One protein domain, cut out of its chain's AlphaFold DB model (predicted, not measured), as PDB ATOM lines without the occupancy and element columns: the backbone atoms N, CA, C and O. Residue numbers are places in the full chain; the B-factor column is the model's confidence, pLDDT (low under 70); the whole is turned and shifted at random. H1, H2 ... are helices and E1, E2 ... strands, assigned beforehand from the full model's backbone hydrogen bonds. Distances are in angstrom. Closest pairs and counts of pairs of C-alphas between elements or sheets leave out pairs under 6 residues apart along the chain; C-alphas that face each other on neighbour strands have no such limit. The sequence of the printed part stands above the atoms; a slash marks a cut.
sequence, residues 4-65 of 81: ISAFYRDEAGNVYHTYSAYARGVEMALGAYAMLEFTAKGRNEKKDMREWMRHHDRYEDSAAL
ATOM      1  N   ILE A   4     163.301 151.473 142.102       91.06
ATOM      2  CA  ILE A   4     163.127 152.220 140.860       91.06
ATOM      3  C   ILE A   4     162.220 153.417 141.126       91.06
ATOM      4  O   ILE A   4     161.243 153.296 141.866       91.06
ATOM      5  N   SER A   5     162.537 154.547 140.500       92.44
ATOM      6  CA  SER A   5     161.729 155.762 140.533       92.44
ATOM      7  C   SER A   5     161.608 156.355 139.136       92.44
ATOM      8  O   SER A   5     162.568 156.326 138.365       92.44
ATOM      9  N   ALA A   6     160.445 156.924 138.832       92.19
ATOM     10  CA  ALA A   6     160.201 157.679 137.610       92.19
ATOM     11  C   ALA A   6     159.880 159.138 137.946       92.19
ATOM     12  O   ALA A   6     159.130 159.432 138.882       92.19
ATOM     13  N   PHE A   7     160.447 160.044 137.150       94.88
ATOM     14  CA  PHE A   7     160.235 161.478 137.268       94.88
ATOM     15  C   PHE A   7     159.743 162.040 135.940       94.88
ATOM     16  O   PHE A   7     160.218 161.644 134.876       94.88
ATOM     17  N   TYR A   8     158.809 162.983 136.006       94.88
ATOM     18  CA  TYR A   8     158.298 163.701 134.845       94.88
ATOM     19  C   TYR A   8     158.602 165.186 134.978       94.88
ATOM     20  O   TYR A   8     158.359 165.767 136.031       94.88
ATOM     21  N   ARG A   9     159.124 165.795 133.912       96.06
ATOM     22  CA  ARG A   9     159.350 167.237 133.823       96.06
ATOM     23  C   ARG A   9     158.353 167.841 132.840       96.06
ATOM     24  O   ARG A   9     158.284 167.381 131.700       96.06
ATOM     25  N   ASP A  10     157.614 168.854 133.276       94.88
ATOM     26  CA  ASP A  10     156.706 169.600 132.402       94.88
ATOM     27  C   ASP A  10     157.426 170.712 131.612       94.88
ATOM     28  O   ASP A  10     158.636 170.929 131.739       94.88
ATOM     29  N   GLU A  11     156.678 171.407 130.755       96.56
ATOM     30  CA  GLU A  11     157.189 172.504 129.922       96.56
ATOM     31  C   GLU A  11     157.597 173.735 130.744       96.56
ATOM     32  O   GLU A  11     158.536 174.437 130.371       96.56
ATOM     33  N   ALA A  12     156.949 173.960 131.890       97.12
ATOM     34  CA  ALA A  12     157.288 175.028 132.830       97.12
ATOM     35  C   ALA A  12     158.534 174.701 133.678       97.12
ATOM     36  O   ALA A  12     159.060 175.568 134.375       97.12
ATOM     37  N   GLY A  13     159.041 173.469 133.592       96.50
ATOM     38  CA  GLY A  13     160.229 173.004 134.297       96.50
ATOM     39  C   GLY A  13     159.957 172.391 135.669       96.50
ATOM     40  O   GLY A  13     160.922 172.048 136.354       96.50
ATOM     41  N   ASN A  14     158.695 172.205 136.064       97.38
ATOM     42  CA  ASN A  14     158.364 171.512 137.307       97.38
ATOM     43  C   ASN A  14     158.655 170.017 137.164       97.38
ATOM     44  O   ASN A  14     158.435 169.430 136.102       97.38
ATOM     45  N   VAL A  15     159.127 169.398 138.247       96.31
ATOM     46  CA  VAL A  15     159.460 167.970 138.290       96.31
ATOM     47  C   VAL A  15     158.524 167.249 139.251       96.31
ATOM     48  O   VAL A  15     158.403 167.623 140.415       96.31
ATOM     49  N   TYR A  16     157.903 166.180 138.766       94.88
ATOM     50  CA  TYR A  16     156.956 165.349 139.500       94.88
ATOM     51  C   TYR A  16     157.539 163.956 139.705       94.88
ATOM     52  O   TYR A  16     158.127 163.383 138.789       94.88
ATOM     53  N   HIS A  17     157.339 163.391 140.893       94.62
ATOM     54  CA  HIS A  17     157.653 161.996 141.182       94.62
ATOM     55  C   HIS A  17     156.416 161.145 140.891       94.62
ATOM     56  O   HIS A  17     155.422 161.231 141.611       94.62
ATOM     57  N   THR A  18     156.450 160.376 139.804       93.00
ATOM     58  CA  THR A  18     155.246 159.733 139.252       93.00
ATOM     59  C   THR A  18     155.125 158.262 139.618       93.00
ATOM     60  O   THR A  18     154.030 157.714 139.571       93.00
ATOM     61  N   TYR A  19     156.229 157.617 139.999       92.12
ATOM     62  CA  TYR A  19     156.234 156.215 140.402       92.12
ATOM     63  C   TYR A  19     157.450 155.899 141.273       92.12
ATOM     64  O   TYR A  19     158.547 156.375 140.983       92.12
ATOM     65  N   SER A  20     157.271 155.040 142.281       92.75
ATOM     66  CA  SER A  20     158.381 154.391 142.984       92.75
ATOM     67  C   SER A  20     158.013 152.999 143.471       92.75
ATOM     68  O   SER A  20     156.939 152.816 144.046       92.75
ATOM     69  N   ALA A  21     158.942 152.055 143.338       91.69
ATOM     70  CA  ALA A  21     158.836 150.720 143.914       91.69
ATOM     71  C   ALA A  21     160.172 150.278 144.524       91.69
ATOM     72  O   ALA A  21     161.243 150.661 144.054       91.69
ATOM     73  N   TYR A  22     160.105 149.450 145.569       92.44
ATOM     74  CA  TYR A  22     161.267 148.964 146.316       92.44
ATOM     75  C   TYR A  22     161.163 147.457 146.578       92.44
ATOM     76  O   TYR A  22     160.065 146.894 146.610       92.44
ATOM     77  N   ALA A  23     162.310 146.807 146.803       91.19
ATOM     78  CA  ALA A  23     162.408 145.359 147.030       91.19
ATOM     79  C   ALA A  23     161.673 144.546 145.948       91.19
ATOM     80  O   ALA A  23     161.942 144.721 144.763       91.19
ATOM     81  N   ARG A  24     160.741 143.669 146.342       88.06
ATOM     82  CA  ARG A  24     159.983 142.798 145.430       88.06
ATOM     83  C   ARG A  24     159.108 143.561 144.437       88.06
ATOM     84  O   ARG A  24     158.804 143.049 143.368       88.06
ATOM     85  N   GLY A  25     158.765 144.817 144.739       85.88
ATOM     86  CA  GLY A  25     158.048 145.682 143.801       85.88
ATOM     87  C   GLY A  25     158.830 145.972 142.513       85.88
ATOM     88  O   GLY A  25     158.233 146.401 141.533       85.88
ATOM     89  N   VAL A  26     160.143 145.713 142.489       85.81
ATOM     90  CA  VAL A  26     161.010 145.930 141.320       85.81
ATOM     91  C   VAL A  26     161.064 144.698 140.401       85.81
ATOM     92  O   VAL A  26     161.570 144.793 139.290       85.81
ATOM     93  N   GLU A  27     160.511 143.541 140.787       82.81
ATOM     94  CA  GLU A  27     160.574 142.314 139.965       82.81
ATOM     95  C   GLU A  27     159.899 142.487 138.587       82.81
ATOM     96  O   GLU A  27     160.343 141.910 137.596       82.81
ATOM     97  N   MET A  28     158.877 143.344 138.486       76.38
ATOM     98  CA  MET A  28     158.201 143.647 137.216       76.38
ATOM     99  C   MET A  28     159.073 144.442 136.231       76.38
ATOM    100  O   MET A  28     158.797 144.435 135.038       76.38
ATOM    101  N   ALA A  29     160.146 145.084 136.699       73.31
ATOM    102  CA  ALA A  29     161.058 145.884 135.880       73.31
ATOM    103  C   ALA A  29     162.022 145.047 135.012       73.31
ATOM    104  O   ALA A  29     162.803 145.608 134.247       73.31
ATOM    105  N   LEU A  30     161.988 143.713 135.113       72.75
ATOM    106  CA  LEU A  30     162.905 142.828 134.384       72.75
ATOM    107  C   LEU A  30     162.687 142.838 132.858       72.75
ATOM    108  O   LEU A  30     163.600 142.503 132.107       72.75
ATOM    109  N   GLY A  31     161.500 143.232 132.384       80.12
ATOM    110  CA  GLY A  31     161.211 143.398 130.960       80.12
ATOM    111  C   GLY A  31     161.366 144.849 130.502       80.12
ATOM    112  O   GLY A  31     160.783 145.750 131.101       80.12
ATOM    113  N   ALA A  32     162.056 145.076 129.379       73.12
ATOM    114  CA  ALA A  32     162.223 146.419 128.807       73.12
ATOM    115  C   ALA A  32     160.882 147.131 128.537       73.12
ATOM    116  O   ALA A  32     160.757 148.326 128.777       73.12
ATOM    117  N   TYR A  33     159.851 146.392 128.110       68.94
ATOM    118  CA  TYR A  33     158.509 146.955 127.925       68.94
ATOM    119  C   TYR A  33     157.806 147.282 129.242       68.94
ATOM    120  O   TYR A  33     157.123 148.296 129.324       68.94
ATOM    121  N   ALA A  34     158.001 146.472 130.282       81.00
ATOM    122  CA  ALA A  34     157.388 146.717 131.584       81.00
ATOM    123  C   ALA A  34     157.933 147.996 132.239       81.00
ATOM    124  O   ALA A  34     157.204 148.696 132.932       81.00
ATOM    125  N   MET A  35     159.187 148.354 131.949       81.50
ATOM    126  CA  MET A  35     159.783 149.618 132.387       81.50
ATOM    127  C   MET A  35     159.084 150.853 131.808       81.50
ATOM    128  O   MET A  35     158.975 151.871 132.488       81.50
ATOM    129  N   LEU A  36     158.604 150.778 130.561       84.06
ATOM    130  CA  LEU A  36     157.953 151.909 129.893       84.06
ATOM    131  C   LEU A  36     156.586 152.232 130.511       84.06
ATOM    132  O   LEU A  36     156.205 153.401 130.554       84.06
ATOM    133  N   GLU A  37     155.898 151.230 131.065       82.25
ATOM    134  CA  GLU A  37     154.615 151.399 131.762       82.25
ATOM    135  C   GLU A  37     154.728 152.272 133.023       82.25
ATOM    136  O   GLU A  37     153.756 152.904 133.426       82.25
ATOM    137  N   PHE A  38     155.909 152.356 133.644       84.44
ATOM    138  CA  PHE A  38     156.116 153.171 134.850       84.44
ATOM    139  C   PHE A  38     156.307 154.661 134.558       84.44
ATOM    140  O   PHE A  38     156.289 155.486 135.476       84.44
ATOM    141  N   THR A  39     156.537 155.024 133.297       85.88
ATOM    142  CA  THR A  39     156.739 156.423 132.927       85.88
ATOM    143  C   THR A  39     155.402 157.161 132.870       85.88
ATOM    144  O   THR A  39     154.359 156.577 132.590       85.88
ATOM    145  N   ALA A  40     155.414 158.477 133.090       87.62
ATOM    146  CA  ALA A  40     154.189 159.282 133.137       87.62
ATOM    147  C   ALA A  40     153.354 159.258 131.843       87.62
ATOM    148  O   ALA A  40     152.159 159.538 131.876       87.62
ATOM    149  N   LYS A  41     153.975 158.937 130.701       87.62
ATOM    150  CA  LYS A  41     153.301 158.803 129.400       87.62
ATOM    151  C   LYS A  41     153.103 157.339 128.989       87.62
ATOM    152  O   LYS A  41     152.700 157.077 127.855       87.62
ATOM    153  N   GLY A  42     153.404 156.392 129.880       87.12
ATOM    154  CA  GLY A  42     153.460 154.967 129.572       87.12
ATOM    155  C   GLY A  42     154.358 154.707 128.362       87.12
ATOM    156  O   GLY A  42     155.449 155.258 128.230       87.12
ATOM    157  N   ARG A  43     153.854 153.934 127.403       84.56
ATOM    158  CA  ARG A  43     154.556 153.667 126.137       84.56
ATOM    159  C   ARG A  43     154.584 154.853 125.165       84.56
ATOM    160  O   ARG A  43     155.320 154.803 124.185       84.56
ATOM    161  N   ASN A  44     153.805 155.909 125.421       85.75
ATOM    162  CA  ASN A  44     153.688 157.099 124.572       85.75
ATOM    163  C   ASN A  44     153.353 156.784 123.094       85.75
ATOM    164  O   ASN A  44     153.847 157.437 122.173       85.75
ATOM    165  N   GLU A  45     152.515 155.773 122.868       83.50
ATOM    166  CA  GLU A  45     152.037 155.365 121.542       83.50
ATOM    167  C   GLU A  45     150.760 156.126 121.178       83.50
ATOM    168  O   GLU A  45     149.910 156.352 122.039       83.50
ATOM    169  N   LYS A  46     150.616 156.549 119.915       80.25
ATOM    170  CA  LYS A  46     149.473 157.374 119.488       80.25
ATOM    171  C   LYS A  46     148.361 156.551 118.846       80.25
ATOM    172  O   LYS A  46     147.193 156.891 119.025       80.25
ATOM    173  N   LYS A  47     148.702 155.507 118.083       78.81
ATOM    174  CA  LYS A  47     147.715 154.640 117.414       78.81
ATOM    175  C   LYS A  47     147.846 153.159 117.750       78.81
ATOM    176  O   LYS A  47     146.880 152.571 118.220       78.81
ATOM    177  N   ASP A  48     148.991 152.551 117.456       76.88
ATOM    178  CA  ASP A  48     149.203 151.105 117.604       76.88
ATOM    179  C   ASP A  48     150.655 150.820 118.008       76.88
ATOM    180  O   ASP A  48     151.559 151.606 117.713       76.88
ATOM    181  N   MET A  49     150.891 149.652 118.605       72.88
ATOM    182  CA  MET A  49     152.204 149.176 119.053       72.88
ATOM    183  C   MET A  49     153.252 149.099 117.937       72.88
ATOM    184  O   MET A  49     154.444 148.962 118.199       72.88
ATOM    185  N   ARG A  50     152.814 149.130 116.677       76.00
ATOM    186  CA  ARG A  50     153.664 149.011 115.486       76.00
ATOM    187  C   ARG A  50     153.942 150.353 114.818       76.00
ATOM    188  O   ARG A  50     154.647 150.381 113.817       76.00
ATOM    189  N   GLU A  51     153.405 151.459 115.338       79.88
ATOM    190  CA  GLU A  51     153.518 152.783 114.712       79.88
ATOM    191  C   GLU A  51     154.982 153.204 114.516       79.88
ATOM    192  O   GLU A  51     155.362 153.644 113.427       79.88
ATOM    193  N   TRP A  52     155.799 152.991 115.551       74.56
ATOM    194  CA  TRP A  52     157.241 153.249 115.560       74.56
ATOM    195  C   TRP A  52     158.062 152.096 114.970       74.56
ATOM    196  O   TRP A  52     159.252 152.252 114.702       74.56
ATOM    197  N   MET A  53     157.442 150.936 114.748       80.19
ATOM    198  CA  MET A  53     158.112 149.776 114.186       80.19
ATOM    199  C   MET A  53     158.306 150.000 112.685       80.19
ATOM    200  O   MET A  53     157.374 150.286 111.923       80.19
ATOM    201  N   ARG A  54     159.554 149.907 112.251       77.19
ATOM    202  CA  ARG A  54     159.952 150.069 110.859       77.19
ATOM    203  C   ARG A  54     160.898 148.932 110.520       77.19
ATOM    204  O   ARG A  54     161.715 148.533 111.346       77.19
ATOM    205  N   HIS A  55     160.725 148.361 109.333       83.31
ATOM    206  CA  HIS A  55     161.678 147.374 108.854       83.31
ATOM    207  C   HIS A  55     163.010 148.077 108.588       83.31
ATOM    208  O   HIS A  55     163.033 149.219 108.134       83.31
ATOM    209  N   HIS A  56     164.100 147.395 108.929       82.25
ATOM    210  CA  HIS A  56     165.449 147.956 108.905       82.25
ATOM    211  C   HIS A  56     165.850 148.488 107.518       82.25
ATOM    212  O   HIS A  56     166.551 149.486 107.416       82.25
ATOM    213  N   ASP A  57     165.363 147.851 106.455       84.50
ATOM    214  CA  ASP A  57     165.569 148.234 105.055       84.50
ATOM    215  C   ASP A  57     164.922 149.576 104.670       84.50
ATOM    216  O   ASP A  57     165.312 150.174 103.676       84.50
ATOM    217  N   ARG A  58     163.965 150.077 105.460       78.38
ATOM    218  CA  ARG A  58     163.236 151.332 105.210       78.38
ATOM    219  C   ARG A  58     163.687 152.493 106.094       78.38
ATOM    220  O   ARG A  58     163.002 153.511 106.177       78.38
ATOM    221  N   TYR A  59     164.803 152.347 106.806       79.06
ATOM    222  CA  TYR A  59     165.348 153.442 107.609       79.06
ATOM    223  C   TYR A  59     165.910 154.569 106.737       79.06
ATOM    224  O   TYR A  59     165.679 155.736 107.056       79.06
ATOM    225  N   GLU A  60     166.562 154.248 105.615       74.12
ATOM    226  CA  GLU A  60     167.134 155.264 104.716       74.12
ATOM    227  C   GLU A  60     166.054 156.137 104.054       74.12
ATOM    228  O   GLU A  60     166.250 157.342 103.906       74.12
ATOM    229  N   ASP A  61     164.863 155.582 103.796       64.19
ATOM    230  CA  ASP A  61     163.714 156.337 103.277       64.19
ATOM    231  C   ASP A  61     163.265 157.454 104.235       64.19
ATOM    232  O   ASP A  61     162.781 158.493 103.798       64.19
ATOM    233  N   SER A  62     163.427 157.271 105.553       58.28
ATOM    234  CA  SER A  62     163.017 158.270 106.553       58.28
ATOM    235  C   SER A  62     163.976 159.455 106.655       58.28
ATOM    236  O   SER A  62     163.517 160.581 106.813       58.28
ATOM    237  N   ALA A  63     165.278 159.222 106.467       57.16
ATOM    238  CA  ALA A  63     166.260 160.299 106.339       57.16
ATOM    239  C   ALA A  63     166.092 161.053 105.006       57.16
ATOM    240  O   ALA A  63     166.274 162.267 104.948       57.16
ATOM    241  N   ALA A  64     165.680 160.349 103.946       53.97
ATOM    242  CA  ALA A  64     165.417 160.942 102.638       53.97
ATOM    243  C   ALA A  64     164.135 161.798 102.588       53.97
ATOM    244  O   ALA A  64     164.036 162.677 101.737       53.97
ATOM    245  N   LEU A  65     163.158 161.594 103.484       54.78
ATOM    246  CA  LEU A  65     161.942 162.422 103.549       54.78
ATOM    247  C   LEU A  65     162.191 163.825 104.125       54.78
ATOM    248  O   LEU A  65     161.505 164.763 103.719       54.78
TER     249      LEU A  65
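Overview. This is residues 4 to 65 of the 81 residues of an uncharacterized protein of Paraburkholderia sacchari (UniProt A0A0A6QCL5). A two-stranded antiparallel hairpin, E1 and E2, has helix H1 at its open end making a corner with H2, and a long link leads away to a lone helix, H3. The 62 printed residues, mixed helices and strands, run E1, E2, H1, H2, H3. The whole is only just extended, close to loose (radius of gyration of the C-alphas 16.0 A), spanning 44 by 33 by 18 A.

Arrangement. E1, residues 4 to 9, and E2, residues 15 to 22, form a hairpin; N 6 and O 19, 2.9 A apart, are within hydrogen-bond range. H1, residues 23 to 30, and H2, residues 32 to 37, only just touch, with 3 pairs of C-alphas within 8 A, only at the corner; the closest C-alphas, of Ala 29 and Met 35, are 5.3 A apart. H3, residues 56 to 65, is apart from the other elements. O i to N i+4 pairs within range number 0 of 4, 0 of 2 and 2 of 6 in H1, H2 and H3; O i to N i+3 pairs, 4 of 5, 2 of 3 and 5 of 7.

Along the chain. E1 (17.0 A) begins at C-alpha 4 (163.127, 152.220, 140.860); E2 spans 20.7 A, H1 12.9 A, H2 9.6 A; H3 (15.8 A) ends at C-alpha 65 (161.942, 162.422, 103.549).

Size, cuts and confidence. The printed part has no cut. H2 to H3 is a long link of 18 residues. Residues 33 and 61 to 65 have pLDDT under 70.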